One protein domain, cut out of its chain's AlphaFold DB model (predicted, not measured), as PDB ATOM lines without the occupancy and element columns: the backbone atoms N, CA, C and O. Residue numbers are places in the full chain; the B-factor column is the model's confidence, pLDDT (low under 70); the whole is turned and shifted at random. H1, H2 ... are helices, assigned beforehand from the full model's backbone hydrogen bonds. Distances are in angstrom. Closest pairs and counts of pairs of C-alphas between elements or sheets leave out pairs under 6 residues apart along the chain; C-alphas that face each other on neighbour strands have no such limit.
ATOM      1  N   ASP A  13      10.435 -19.414  38.642       81.00
ATOM      2  CA  ASP A  13       9.977 -19.868  39.955       81.00
ATOM      3  C   ASP A  13      10.302 -21.349  40.182       81.00
ATOM      4  O   ASP A  13      10.830 -21.695  41.239       81.00
ATOM      5  N   ASP A  14      10.139 -22.201  39.161       79.88
ATOM      6  CA  ASP A  14      10.575 -23.604  39.226       79.88
ATOM      7  C   ASP A  14      12.090 -23.708  39.464       79.88
ATOM      8  O   ASP A  14      12.564 -24.548  40.233       79.88
ATOM      9  N   LEU A  15      12.879 -22.839  38.819       81.31
ATOM     10  CA  LEU A  15      14.326 -22.757  39.029       81.31
ATOM     11  C   LEU A  15      14.656 -22.361  40.478       81.31
ATOM     12  O   LEU A  15      15.504 -23.003  41.109       81.31
ATOM     13  N   ARG A  16      13.978 -21.348  41.033       83.19
ATOM     14  CA  ARG A  16      14.158 -20.930  42.436       83.19
ATOM     15  C   ARG A  16      13.807 -22.041  43.416       83.19
ATOM     16  O   ARG A  16      14.596 -22.306  44.324       83.19
ATOM     17  N   GLU A  17      12.680 -22.721  43.214       83.69
ATOM     18  CA  GLU A  17      12.234 -23.819  44.081       83.69
ATOM     19  C   GLU A  17      13.264 -24.959  44.130       83.69
ATOM     20  O   GLU A  17      13.463 -25.608  45.158       83.69
ATOM     21  N   HIS A  18      14.004 -25.156  43.038       79.56
ATOM     22  CA  HIS A  18      15.044 -26.176  42.932       79.56
ATOM     23  C   HIS A  18      16.452 -25.683  43.312       79.56
ATOM     24  O   HIS A  18      17.447 -26.378  43.080       79.56
ATOM     25  N   GLY A  19      16.550 -24.514  43.951       81.38
ATOM     26  CA  GLY A  19      17.778 -24.013  44.566       81.38
ATOM     27  C   GLY A  19      18.709 -23.257  43.619       81.38
ATOM     28  O   GLY A  19      19.888 -23.067  43.947       81.38
ATOM     29  N   PHE A  20      18.224 -22.829  42.448       83.31
ATOM     30  CA  PHE A  20      18.937 -21.840  41.643       83.31
ATOM     31  C   PHE A  20      18.858 -20.470  42.319       83.31
ATOM     32  O   PHE A  20      17.813 -20.035  42.791       83.31
ATOM     33  N   THR A  21      19.995 -19.791  42.377       84.44
ATOM     34  CA  THR A  21      20.112 -18.434  42.912       84.44
ATOM     35  C   THR A  21      19.675 -17.407  41.872       84.44
ATOM     36  O   THR A  21      19.793 -17.639  40.669       84.44
ATOM     37  N   ASP A  22      19.272 -16.217  42.316       81.50
ATOM     38  CA  ASP A  22      18.854 -15.133  41.415       81.50
ATOM     39  C   ASP A  22      19.935 -14.760  40.389       81.50
ATOM     40  O   ASP A  22      19.633 -14.439  39.243       81.50
ATOM     41  N   LYS A  23      21.217 -14.862  40.772       79.62
ATOM     42  CA  LYS A  23      22.360 -14.636  39.871       79.62
ATOM     43  C   LYS A  23      22.452 -15.698  38.775       79.62
ATOM     44  O   LYS A  23      22.787 -15.381  37.637       79.62
ATOM     45  N   GLU A  24      22.187 -16.956  39.119       79.75
ATOM     46  CA  GLU A  24      22.170 -18.071  38.168       79.75
ATOM     47  C   GLU A  24      20.998 -17.917  37.187       79.75
ATOM     48  O   GLU A  24      21.193 -18.071  35.983       79.75
ATOM     49  N   ILE A  25      19.820 -17.530  37.682       83.81
ATOM     50  CA  ILE A  25      18.616 -17.296  36.871       83.81
ATOM     51  C   ILE A  25      18.803 -16.095  35.943       83.81
ATOM     52  O   ILE A  25      18.548 -16.205  34.746       83.81
ATOM     53  N   ALA A  26      19.343 -14.981  36.448       82.88
ATOM     54  CA  ALA A  26      19.652 -13.806  35.634       82.88
ATOM     55  C   ALA A  26      20.609 -14.143  34.482       82.88
ATOM     56  O   ALA A  26      20.400 -13.691  33.360       82.88
ATOM     57  N   ARG A  27      21.615 -14.995  34.725       81.50
ATOM     58  CA  ARG A  27      22.532 -15.469  33.680       81.50
ATOM     59  C   ARG A  27      21.825 -16.362  32.651       81.50
ATOM     60  O   ARG A  27      22.092 -16.222  31.464       81.50
ATOM     61  N   LEU A  28      20.933 -17.263  33.073       81.69
ATOM     62  CA  LEU A  28      20.139 -18.090  32.148       81.69
ATOM     63  C   LEU A  28      19.219 -17.222  31.274       81.69
ATOM     64  O   LEU A  28      19.162 -17.414  30.061       81.69
ATOM     65  N   ARG A  29      18.566 -16.220  31.874       81.94
ATOM     66  CA  ARG A  29      17.732 -15.235  31.175       81.94
ATOM     67  C   ARG A  29      18.537 -14.380  30.194       81.94
ATOM     68  O   ARG A  29      18.087 -14.130  29.078       81.94
ATOM     69  N   GLU A  30      19.733 -13.945  30.586       82.12
ATOM     70  CA  GLU A  30      20.649 -13.213  29.706       82.12
ATOM     71  C   GLU A  30      21.057 -14.071  28.504       82.12
ATOM     72  O   GLU A  30      21.102 -13.582  27.380       82.12
ATOM     73  N   ILE A  31      21.312 -15.366  28.715       78.75
ATOM     74  CA  ILE A  31      21.613 -16.284  27.616       78.75
ATOM     75  C   ILE A  31      20.409 -16.391  26.688       78.75
ATOM     76  O   ILE A  31      20.611 -16.204  25.503       78.75
ATOM     77  N   LEU A  32      19.192 -16.606  27.206       77.56
ATOM     78  CA  LEU A  32      17.955 -16.718  26.416       77.56
ATOM     79  C   LEU A  32      17.618 -15.462  25.600       77.56
ATOM     80  O   LEU A  32      17.029 -15.565  24.527       77.56
ATOM     81  N   THR A  33      18.003 -14.285  26.095       75.62
ATOM     82  CA  THR A  33      17.786 -12.999  25.414       75.62
ATOM     83  C   THR A  33      18.811 -12.709  24.312       75.62
ATOM     84  O   THR A  33      18.626 -11.751  23.560       75.62
ATOM     85  N   ARG A  34      19.862 -13.530  24.151       78.00
ATOM     86  CA  ARG A  34      20.802 -13.403  23.026       78.00
ATOM     87  C   ARG A  34      20.148 -13.866  21.724       78.00
ATOM     88  O   ARG A  34      19.353 -14.798  21.690       78.00
ATOM     89  N   GLN A  35      20.513 -13.224  20.617       55.59
ATOM     90  CA  GLN A  35      19.905 -13.500  19.310       55.59
ATOM     91  C   GLN A  35      20.126 -14.955  18.836       55.59
ATOM     92  O   GLN A  35      19.282 -15.511  18.144       55.59
ATOM     93  N   GLU A  36      21.221 -15.589  19.272       62.03
ATOM     94  CA  GLU A  36      21.573 -16.995  18.995       62.03
ATOM     95  C   GLU A  36      20.623 -18.011  19.664       62.03
ATOM     96  O   GLU A  36      20.560 -19.173  19.266       62.03
ATOM     97  N   SER A  37      19.870 -17.594  20.683       61.94
ATOM     98  CA  SER A  37      18.973 -18.450  21.466       61.94
ATOM     99  C   SER A  37      17.494 -18.120  21.288       61.94
ATOM    100  O   SER A  37      16.676 -18.620  22.062       61.94
ATOM    101  N   GLN A  38      17.124 -17.305  20.292       56.78
ATOM    102  CA  GLN A  38      15.718 -17.133  19.922       56.78
ATOM    103  C   GLN A  38      15.127 -18.518  19.594       56.78
ATOM    104  O   GLN A  38      15.585 -19.172  18.662       56.78
ATOM    105  N   ASN A  39      14.139 -18.956  20.386       63.62
ATOM    106  CA  ASN A  39      13.494 -20.288  20.427       63.62
ATOM    107  C   ASN A  39      14.061 -21.336  21.397       63.62
ATOM    108  O   ASN A  39      13.509 -22.433  21.453       63.62
ATOM    109  N   LYS A  40      15.096 -21.046  22.192       71.38
ATOM    110  CA  LYS A  40      15.488 -21.968  23.272       71.38
ATOM    111  C   LYS A  40      14.593 -21.771  24.489       71.38
ATOM    112  O   LYS A  40      14.236 -20.647  24.830       71.38
ATOM    113  N   SER A  41      14.257 -22.863  25.161       80.81
ATOM    114  CA  SER A  41      13.594 -22.839  26.464       80.81
ATOM    115  C   SER A  41      14.616 -22.932  27.603       80.81
ATOM    116  O   SER A  41      15.770 -23.328  27.402       80.81
ATOM    117  N   TYR A  42      14.203 -22.622  28.836       77.31
ATOM    118  CA  TYR A  42      15.029 -22.895  30.021       77.31
ATOM    119  C   TYR A  42      15.417 -24.381  30.121       77.31
ATOM    120  O   TYR A  42      16.519 -24.702  30.570       77.31
ATOM    121  N   PHE A  43      14.545 -25.283  29.657       75.75
ATOM    122  CA  PHE A  43      14.810 -26.718  29.605       75.75
ATOM    123  C   PHE A  43      15.975 -27.054  28.662       75.75
ATOM    124  O   PHE A  43      16.871 -27.803  29.053       75.75
ATOM    125  N   ASP A  44      16.024 -26.451  27.472       77.75
ATOM    126  CA  ASP A  44      17.127 -26.656  26.520       77.75
ATOM    127  C   ASP A  44      18.457 -26.148  27.081       77.75
ATOM    128  O   ASP A  44      19.482 -26.824  26.974       77.75
ATOM    129  N   LEU A  45      18.440 -24.989  27.752       78.19
ATOM    130  CA  LEU A  45      19.625 -24.469  28.436       78.19
ATOM    131  C   LEU A  45      20.122 -25.430  29.519       78.19
ATOM    132  O   LEU A  45      21.326 -25.646  29.631       78.19
ATOM    133  N   ILE A  46      19.216 -26.001  30.313       79.19
ATOM    134  CA  ILE A  46      19.542 -26.987  31.353       79.19
ATOM    135  C   ILE A  46      20.114 -28.268  30.744       79.19
ATOM    136  O   ILE A  46      21.100 -28.797  31.266       79.19
ATOM    137  N   ASP A  47      19.537 -28.758  29.646       78.38
ATOM    138  CA  ASP A  47      20.022 -29.953  28.953       78.38
ATOM    139  C   ASP A  47      21.429 -29.737  28.370       78.38
ATOM    140  O   ASP A  47      22.312 -30.588  28.533       78.38
ATOM    141  N   GLU A  48      21.686 -28.567  27.779       77.81
ATOM    142  CA  GLU A  48      23.017 -28.156  27.323       77.81
ATOM    143  C   GLU A  48      24.008 -28.016  28.485       77.81
ATOM    144  O   GLU A  48      25.134 -28.518  28.399       77.81
ATOM    145  N   LEU A  49      23.600 -27.390  29.596       75.50
ATOM    146  CA  LEU A  49      24.422 -27.271  30.804       75.50
ATOM    147  C   LEU A  49      24.808 -28.655  31.338       75.50
ATOM    148  O   LEU A  49      25.971 -28.895  31.662       75.50
ATOM    149  N   ARG A  50      23.852 -29.591  31.375       77.38
ATOM    150  CA  ARG A  50      24.075 -30.979  31.792       77.38
ATOM    151  C   ARG A  50      25.035 -31.707  30.852       77.38
ATOM    152  O   ARG A  50      25.919 -32.417  31.324       77.38
ATOM    153  N   LYS A  51      24.888 -31.560  29.532       75.38
ATOM    154  CA  LYS A  51      25.813 -32.164  28.554       75.38
ATOM    155  C   LYS A  51      27.240 -31.643  28.744       75.38
ATOM    156  O   LYS A  51      28.181 -32.432  28.766       75.38
ATOM    157  N   ARG A  52      27.398 -30.332  28.961       77.19
ATOM    158  CA  ARG A  52      28.702 -29.706  29.242       77.19
ATOM    159  C   ARG A  52      29.305 -30.184  30.563       77.19
ATOM    160  O   ARG A  52      30.519 -30.352  30.635       77.19
ATOM    161  N   LEU A  53      28.486 -30.483  31.575       74.31
ATOM    162  CA  LEU A  53      28.985 -31.160  32.773       74.31
ATOM    163  C   LEU A  53      29.521 -32.544  32.494       74.31
ATOM    164  O   LEU A  53      30.607 -32.858  32.958       74.31
ATOM    165  N   TRP A  54      28.760 -33.377  31.786       69.81
ATOM    166  CA  TRP A  54      29.186 -34.743  31.500       69.81
ATOM    167  C   TRP A  54      30.476 -34.761  30.684       69.81
ATOM    168  O   TRP A  54      31.334 -35.596  30.945       69.81
ATOM    169  N   ALA A  55      30.668 -33.794  29.783       77.50
ATOM    170  CA  ALA A  55      31.944 -33.592  29.102       77.50
ATOM    171  C   ALA A  55      33.085 -33.242  30.081       77.50
ATOM    172  O   ALA A  55      34.163 -33.826  29.993       77.50
ATOM    173  N   GLY A  56      32.848 -32.346  31.047       74.19
ATOM    174  CA  GLY A  56      33.823 -32.013  32.095       74.19
ATOM    175  C   GLY A  56      34.142 -33.190  33.025       74.19
ATOM    176  O   GLY A  56      35.307 -33.442  33.325       74.19
ATOM    177  N   VAL A  57      33.126 -33.958  33.430       75.31
ATOM    178  CA  VAL A  57      33.265 -35.177  34.245       75.31
ATOM    179  C   VAL A  57      34.035 -36.252  33.484       75.31
ATOM    180  O   VAL A  57      34.928 -36.871  34.053       75.31
ATOM    181  N   LEU A  58      33.741 -36.450  32.197       80.25
ATOM    182  CA  LEU A  58      34.469 -37.390  31.349       80.25
ATOM    183  C   LEU A  58      35.940 -36.979  31.204       80.25
ATOM    184  O   LEU A  58      36.825 -37.813  31.374       80.25
ATOM    185  N   GLY A  59      36.207 -35.692  30.955       77.75
ATOM    186  CA  GLY A  59      37.566 -35.154  30.904       77.75
ATOM    187  C   GLY A  59      38.322 -35.369  32.216       77.75
ATOM    188  O   GLY A  59      39.464 -35.826  32.205       77.75
ATOM    189  N   PHE A  60      37.660 -35.133  33.351       77.19
ATOM    190  CA  PHE A  60      38.211 -35.438  34.668       77.19
ATOM    191  C   PHE A  60      38.539 -36.929  34.827       77.19
ATOM    192  O   PHE A  60      39.620 -37.276  35.299       77.19
ATOM    193  N   PHE A  61      37.640 -37.810  34.388       81.38
ATOM    194  CA  PHE A  61      37.813 -39.258  34.488       81.38
ATOM    195  C   PHE A  61      39.006 -39.757  33.662       81.38
ATOM    196  O   PHE A  61      39.776 -40.586  34.138       81.38
ATOM    197  N   ILE A  62      39.212 -39.209  32.460       84.12
ATOM    198  CA  ILE A  62      40.375 -39.526  31.616       84.12
ATOM    199  C   ILE A  62      41.674 -39.132  32.327       84.12
ATOM    200  O   ILE A  62      42.580 -39.956  32.440       84.12
ATOM    201  N   VAL A  63      41.754 -37.906  32.858       80.00
ATOM    202  CA  VAL A  63      42.930 -37.442  33.618       80.00
ATOM    203  C   VAL A  63      43.185 -38.352  34.822       80.00
ATOM    204  O   VAL A  63      44.324 -38.732  35.084       80.00
ATOM    205  N   PHE A  64      42.125 -38.764  35.516       80.00
ATOM    206  CA  PHE A  64      42.213 -39.654  36.668       80.00
ATOM    207  C   PHE A  64      42.732 -41.056  36.306       80.00
ATOM    208  O   PHE A  64      43.600 -41.580  37.002       80.00
ATOM    209  N   ILE A  65      42.274 -41.643  35.194       84.31
ATOM    210  CA  ILE A  65      42.759 -42.946  34.704       84.31
ATOM    211  C   ILE A  65      44.247 -42.877  34.351       84.31
ATOM    212  O   ILE A  65      45.011 -43.752  34.759       84.31
ATOM    213  N   VAL A  66      44.666 -41.833  33.627       81.25
ATOM    214  CA  VAL A  66      46.077 -41.628  33.262       81.25
ATOM    215  C   VAL A  66      46.948 -41.549  34.517       81.25
ATOM    216  O   VAL A  66      48.006 -42.170  34.570       81.25
ATOM    217  N   LEU A  67      46.477 -40.854  35.553       72.81
ATOM    218  CA  LEU A  67      47.179 -40.726  36.829       72.81
ATOM    219  C   LEU A  67      47.265 -42.039  37.607       72.81
ATOM    220  O   LEU A  67      48.333 -42.356  38.126       72.81
ATOM    221  N   ILE A  68      46.177 -42.814  37.677       79.88
ATOM    222  CA  ILE A  68      46.182 -44.139  38.316       79.88
ATOM    223  C   ILE A  68      47.184 -45.042  37.607       79.88
ATOM    224  O   ILE A  68      48.059 -45.615  38.254       79.88
ATOM    225  N   HIS A  69      47.085 -45.136  36.280       81.06
ATOM    226  CA  HIS A  69      47.996 -45.945  35.485       81.06
ATOM    227  C   HIS A  69      49.450 -45.525  35.727       81.06
ATOM    228  O   HIS A  69      50.316 -46.374  35.906       81.06
ATOM    229  N   TRP A  70      49.727 -44.224  35.797       72.25
ATOM    230  CA  TRP A  70      51.074 -43.723  36.053       72.25
ATOM    231  C   TRP A  70      51.578 -44.049  37.466       72.25
ATOM    232  O   TRP A  70      52.722 -44.464  37.617       72.25
ATOM    233  N   CYS A  71      50.726 -43.921  38.487       72.69
ATOM    234  CA  CYS A  71      51.067 -44.216  39.883       72.69
ATOM    235  C   CYS A  71      51.468 -45.687  40.085       72.69
ATOM    236  O   CYS A  71      52.408 -45.973  40.816       72.69
ATOM    237  N   TYR A  72      50.793 -46.612  39.396       76.25
ATOM    238  CA  TYR A  72      51.115 -48.040  39.465       76.25
ATOM    239  C   TYR A  72      52.342 -48.447  38.634       76.25
ATOM    240  O   TYR A  72      52.928 -49.487  38.913       76.25
ATOM    241  N   ASN A  73      52.717 -47.669  37.611       77.44
ATOM    242  CA  ASN A  73      53.787 -48.039  36.676       77.44
ATOM    243  C   ASN A  73      55.116 -47.293  36.903       77.44
ATOM    244  O   ASN A  73      56.131 -47.709  36.349       77.44
ATOM    245  N   TYR A  74      55.144 -46.209  37.686       69.25
ATOM    246  CA  TYR A  74      56.350 -45.400  37.900       69.25
ATOM    247  C   TYR A  74      56.627 -45.173  39.396       69.25
ATOM    248  O   TYR A  74      56.034 -44.298  40.022       69.25
ATOM    249  N   GLU A  75      57.577 -45.930  39.953       64.94
ATOM    250  CA  GLU A  75      57.966 -45.898  41.380       64.94
ATOM    251  C   GLU A  75      58.926 -44.752  41.767       64.94
ATOM    252  O   GLU A  75      59.143 -44.508  42.950       64.94
ATOM    253  N   SER A  76      59.537 -44.043  40.811       60.69
ATOM    254  CA  SER A  76      60.805 -43.332  41.065       60.69
ATOM    255  C   SER A  76      60.780 -41.802  40.974       60.69
ATOM    256  O   SER A  76      61.849 -41.190  40.931       60.69
ATOM    257  N   ILE A  77      59.613 -41.143  40.956       58.28
ATOM    258  CA  ILE A  77      59.563 -39.690  40.707       58.28
ATOM    259  C   ILE A  77      58.859 -38.913  41.826       58.28
ATOM    260  O   ILE A  77      57.731 -39.217  42.195       58.28
ATOM    261  N   ASN A  78      59.547 -37.872  42.321       66.56
ATOM    262  CA  ASN A  78      59.140 -36.876  43.326       66.56
ATOM    263  C   ASN A  78      57.616 -36.635  43.410       66.56
ATOM    264  O   ASN A  78      57.077 -35.725  42.776       66.56
ATOM    265  N   HIS A  79      56.929 -37.408  44.259       67.75
ATOM    266  CA  HIS A  79      55.469 -37.388  44.424       67.75
ATOM    267  C   HIS A  79      54.895 -35.993  44.750       67.75
ATOM    268  O   HIS A  79      53.747 -35.696  44.414       67.75
ATOM    269  N   PHE A  80      55.701 -35.103  45.340       72.00
ATOM    270  CA  PHE A  80      55.297 -33.742  45.699       72.00
ATOM    271  C   PHE A  80      54.977 -32.845  44.497       72.00
ATOM    272  O   PHE A  80      53.973 -32.139  44.529       72.00
ATOM    273  N   ALA A  81      55.774 -32.870  43.423       73.44
ATOM    274  CA  ALA A  81      55.513 -32.026  42.252       73.44
ATOM    275  C   ALA A  81      54.205 -32.429  41.547       73.44
ATOM    276  O   ALA A  81      53.441 -31.581  41.083       73.44
ATOM    277  N   TYR A  82      53.901 -33.728  41.540       70.31
ATOM    278  CA  TYR A  82      52.686 -34.271  40.936       70.31
ATOM    279  C   TYR A  82      51.429 -33.919  41.707       70.31
ATOM    280  O   TYR A  82      50.411 -33.649  41.080       70.31
ATOM    281  N   PHE A  83      51.503 -33.845  43.038       74.75
ATOM    282  CA  PHE A  83      50.397 -33.353  43.852       74.75
ATOM    283  C   PHE A  83      49.967 -31.942  43.420       74.75
ATOM    284  O   PHE A  83      48.774 -31.684  43.269       74.75
ATOM    285  N   PHE A  84      50.921 -31.051  43.127       80.25
ATOM    286  CA  PHE A  84      50.612 -29.701  42.643       80.25
ATOM    287  C   PHE A  84      50.037 -29.687  41.223       80.25
ATOM    288  O   PHE A  84      49.103 -28.930  40.962       80.25
ATOM    289  N   ILE A  85      50.529 -30.543  40.322       77.94
ATOM    290  CA  ILE A  85      49.961 -30.699  38.970       77.94
ATOM    291  C   ILE A  85      48.514 -31.207  39.055       77.94
ATOM    292  O   ILE A  85      47.636 -30.705  38.353       77.94
ATOM    293  N   LEU A  86      48.250 -32.151  39.958       74.00
ATOM    294  CA  LEU A  86      46.921 -32.683  40.254       74.00
ATOM    295  C   LEU A  86      45.984 -31.606  40.797       74.00
ATOM    296  O   LEU A  86      44.876 -31.436  40.292       74.00
ATOM    297  N   LEU A  87      46.442 -30.856  41.798       82.56
ATOM    298  CA  LEU A  87      45.684 -29.766  42.403       82.56
ATOM    299  C   LEU A  87      45.356 -28.685  41.365       82.56
ATOM    300  O   LEU A  87      44.231 -28.189  41.316       82.56
ATOM    301  N   PHE A  88      46.317 -28.360  40.498       82.62
ATOM    302  CA  PHE A  88      46.131 -27.406  39.413       82.62
ATOM    303  C   PHE A  88      45.126 -27.918  38.376       82.62
ATOM    304  O   PHE A  88      44.171 -27.211  38.061       82.62
ATOM    305  N   GLY A  89      45.278 -29.158  37.903       77.06
ATOM    306  CA  GLY A  89      44.344 -29.784  36.965       77.06
ATOM    307  C   GLY A  89      42.922 -29.845  37.525       77.06
ATOM    308  O   GLY A  89      41.975 -29.436  36.853       77.06
ATOM    309  N   PHE A  90      42.774 -30.251  38.789       75.12
ATOM    310  CA  PHE A  90      41.490 -30.252  39.488       75.12
ATOM    311  C   PHE A  90      40.905 -28.840  39.592       75.12
ATOM    312  O   PHE A  90      39.739 -28.638  39.270       75.12
ATOM    313  N   SER A  91      41.710 -27.843  39.971       76.88
ATOM    314  CA  SER A  91      41.267 -26.448  40.069       76.88
ATOM    315  C   SER A  91      40.826 -25.879  38.717       76.88
ATOM    316  O   SER A  91      39.840 -25.145  38.653       76.88
ATOM    317  N   VAL A  92      41.538 -26.201  37.633       78.69
ATOM    318  CA  VAL A  92      41.193 -25.774  36.269       78.69
ATOM    319  C   VAL A  92      39.880 -26.416  35.832       78.69
ATOM    320  O   VAL A  92      38.974 -25.701  35.406       78.69
ATOM    321  N   VAL A  93      39.726 -27.730  36.011       72.75
ATOM    322  CA  VAL A  93      38.482 -28.445  35.685       72.75
ATOM    323  C   VAL A  93      37.316 -27.934  36.532       72.75
ATOM    324  O   VAL A  93      36.241 -27.689  35.991       72.75
ATOM    325  N   TYR A  94      37.526 -27.707  37.829       69.62
ATOM    326  CA  TYR A  94      36.501 -27.208  38.747       69.62
ATOM    327  C   TYR A  94      36.071 -25.770  38.434       69.62
ATOM    328  O   TYR A  94      34.902 -25.435  38.596       69.62
ATOM    329  N   LYS A  95      36.986 -24.907  37.966       68.94
ATOM    330  CA  LYS A  95      36.634 -23.546  37.524       68.94
ATOM    331  C   LYS A  95      35.992 -23.503  36.140       68.94
ATOM    332  O   LYS A  95      35.083 -22.704  35.934       68.94
ATOM    333  N   LEU A  96      36.482 -24.304  35.195       67.44
ATOM    334  CA  LEU A  96      35.949 -24.351  33.827       67.44
ATOM    335  C   LEU A  96      34.582 -25.028  33.778       67.44
ATOM    336  O   LEU A  96      33.719 -24.635  32.997       67.44
ATOM    337  N   THR A  97      34.374 -26.031  34.624       64.44
ATOM    338  CA  THR A  97      33.106 -26.739  34.711       64.44
ATOM    339  C   THR A  97      32.227 -26.023  35.732       64.44
ATOM    340  O   THR A  97      32.587 -25.997  36.906       64.44
ATOM    341  N   PRO A  98      31.056 -25.471  35.364       63.56
ATOM    342  CA  PRO A  98      30.111 -24.906  36.327       63.56
ATOM    343  C   PRO A  98      29.399 -26.039  37.095       63.56
ATOM    344  O   PRO A  98      28.188 -26.230  36.993       63.56
ATOM    345  N   PHE A  99      30.179 -26.813  37.856       64.44
ATOM    346  CA  PHE A  99      29.789 -28.024  38.576       64.44
ATOM    347  C   PHE A  99      28.585 -27.816  39.508       64.44
ATOM    348  O   PHE A  99      27.619 -28.569  39.387       64.44
ATOM    349  N   PRO A 100      28.557 -26.792  40.389       66.56
ATOM    350  CA  PRO A 100      27.423 -26.600  41.291       66.56
ATOM    351  C   PRO A 100      26.139 -26.215  40.547       66.56
ATOM    352  O   PRO A 100      25.079 -26.765  40.839       66.56
ATOM    353  N   MET A 101      26.228 -25.323  39.557       67.06
ATOM    354  CA  MET A 101      25.061 -24.840  38.811       67.06
ATOM    355  C   MET A 101      24.435 -25.954  37.976       67.06
ATOM    356  O   MET A 101      23.218 -26.121  37.941       67.06
ATOM    357  N   ALA A 102      25.260 -26.765  37.326       68.75
ATOM    358  CA  ALA A 102      24.727 -27.784  36.452       68.75
ATOM    359  C   ALA A 102      24.420 -29.113  37.180       68.75
ATOM    360  O   ALA A 102      23.622 -29.898  36.676       68.75
ATOM    361  N   LEU A 103      24.937 -29.350  38.397       69.38
ATOM    362  CA  LEU A 103      24.416 -30.408  39.276       69.38
ATOM    363  C   LEU A 103      22.968 -30.114  39.682       69.38
ATOM    364  O   LEU A 103      22.142 -31.026  39.696       69.38
ATOM    365  N   LYS A 104      22.642 -28.846  39.974       73.25
ATOM    366  CA  LYS A 104      21.252 -28.414  40.197       73.25
ATOM    367  C   LYS A 104      20.410 -28.646  38.941       73.25
ATOM    368  O   LYS A 104      19.334 -29.227  39.034       73.25
ATOM    369  N   ALA A 105      20.950 -28.301  37.770       74.50
ATOM    370  CA  ALA A 105      20.315 -28.554  36.476       74.50
ATOM    371  C   ALA A 105      20.064 -30.055  36.224       74.50
ATOM    372  O   ALA A 105      18.987 -30.439  35.777       74.50
ATOM    373  N   TYR A 106      21.014 -30.924  36.581       71.75
ATOM    374  CA  TYR A 106      20.869 -32.377  36.481       71.75
ATOM    375  C   TYR A 106      19.805 -32.934  37.434       71.75
ATOM    376  O   TYR A 106      18.972 -33.735  37.011       71.75
ATOM    377  N   LYS A 107      19.792 -32.493  38.700       75.94
ATOM    378  CA  LYS A 107      18.753 -32.879  39.669       75.94
ATOM    379  C   LYS A 107      17.363 -32.451  39.205       75.94
ATOM    380  O   LYS A 107      16.426 -33.236  39.299       75.94
ATOM    381  N   LEU A 108      17.249 -31.234  38.679       76.62
ATOM    382  CA  LEU A 108      16.010 -30.712  38.121       76.62
ATOM    383  C   LEU A 108      15.545 -31.548  36.923       76.62
ATOM    384  O   LEU A 108      14.404 -31.995  36.889       76.62
ATOM    385  N   TYR A 109      16.453 -31.853  35.994       73.44
ATOM    386  CA  TYR A 109      16.162 -32.713  34.848       73.44
ATOM    387  C   TYR A 109      15.662 -34.105  35.268       73.44
ATOM    388  O   TYR A 109      14.688 -34.600  34.707       73.44
ATOM    389  N   LEU A 110      16.302 -34.737  36.260       72.94
ATOM    390  CA  LEU A 110      15.889 -36.049  36.774       72.94
ATOM    391  C   LEU A 110      14.520 -36.034  37.462       72.94
ATOM    392  O   LEU A 110      13.852 -37.057  37.460       72.94
ATOM    393  N   LYS A 111      14.125 -34.914  38.071       70.56
ATOM    394  CA  LYS A 111      12.842 -34.776  38.775       70.56
ATOM    395  C   LYS A 111      11.685 -34.422  37.833       70.56
ATOM    396  O   LYS A 111      10.532 -34.689  38.151       70.56
ATOM    397  N   ILE A 112      11.990 -33.794  36.697       68.94
ATOM    398  CA  ILE A 112      11.008 -33.389  35.680       68.94
ATOM    399  C   ILE A 112      10.732 -34.507  34.662       68.94
ATOM    400  O   ILE A 112       9.640 -34.527  34.085       68.94
ATOM    401  N   ARG A 113      11.697 -35.402  34.427       56.72
ATOM    402  CA  ARG A 113      11.545 -36.598  33.586       56.72
ATOM    403  C   ARG A 113      10.700 -37.663  34.277       56.72
ATOM    404  O   ARG A 113       9.895 -38.281  33.551       56.72
TER     405      ARG A 113
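What this domain is: This is residues 13 to 113 of the 113 residues of an uncharacterized protein of Klebsiella aerogenes (UniProt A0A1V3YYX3). A long helical hairpin, H3 with H4 folded back beside it, makes the length of the domain, with a small head of H1, H2 and H5 gathered at the end where H3 begins. The hairpin is loosely formed, since its two helices come close over a short stretch, and its turn, residues 72 to 78, sticks out at the end far from the head; in the head H5 crosses H3 and H2 lies across its beginning. The printed part has 101 residues, with five named helices in the order H1, H2, H3, H4, H5 and no named strand, an all helix class. It is loose, with a radius of gyration of the C-alphas of 18.1 A, and a rod in outline, spanning 55 by 26 by 25 A.

Where its parts are: H3, the longest helix, is residues 42 to 73 and measures 46.7 A from C-alpha 42 at (15.029, -22.895, 30.021) to C-alpha 73 at (53.787, -48.039, 36.676). H4 is residues 79 to 96, 25.8 A long. H5 is residues 99 to 112, 19.7 A long, and ends with C-alpha 112 at (11.008, -33.389, 35.680). H2 is residues 22 to 32, 15.1 A long, and H1 is residues 13 to 17, 6.1 A long.

How they stand to each other: H3 is the hub, touching three other helices. With residues 46 to 53 alone it touches H5, at a steep tilt of 57 degrees, opposite ways; the closest C-alphas are those of Ile 46 and Ala 105, 5.4 A apart. H3 and H4 form a helical hairpin at a shallow tilt of 9 degrees, opposite ways. They only just touch, with 3 pairs of C-alphas within 8 A, through residues 56 to 60 of H3 and 90 to 93 of H4 alone; the closest C-alphas are those of Gly 56 and Val 93, 6.9 A apart. H3 also only just touches H2, with 3 such pairs and residues 42 to 45 of H3 alone, about perpendicular at 74 degrees; the closest C-alphas, those of Leu 28 and Tyr 42, are 7.3 A apart. H2 and H5 are close but not clearly touching, with the C-alphas of Glu 24 and Met 101 closest at 7.4 A. H1 and H2 are likewise close but not clearly touching, with those of Leu 15 and Ile 25 closest at 7.3 A. H1 and H5 are near each other, H4 and H5 meet only through their link, and H2 and H4 are apart. Each O i to N i+4 pair is within hydrogen-bond range in H1, H2, H3 and H5, and 13 of 14 are in H4.

The domain as a whole: The C-alphas farthest apart, those of Asn 39 and Ser 76, are 56.5 A apart. The printed part has no cut and ends at residue 113, the chain's last. The link from H2 to H3 is short, the others are tight, and no link is long. The mean pLDDT of the printed part is 74.8; it is under 70 at residues 35 to 39, 54, 74 to 79, 94 to 103 and 112 to 113.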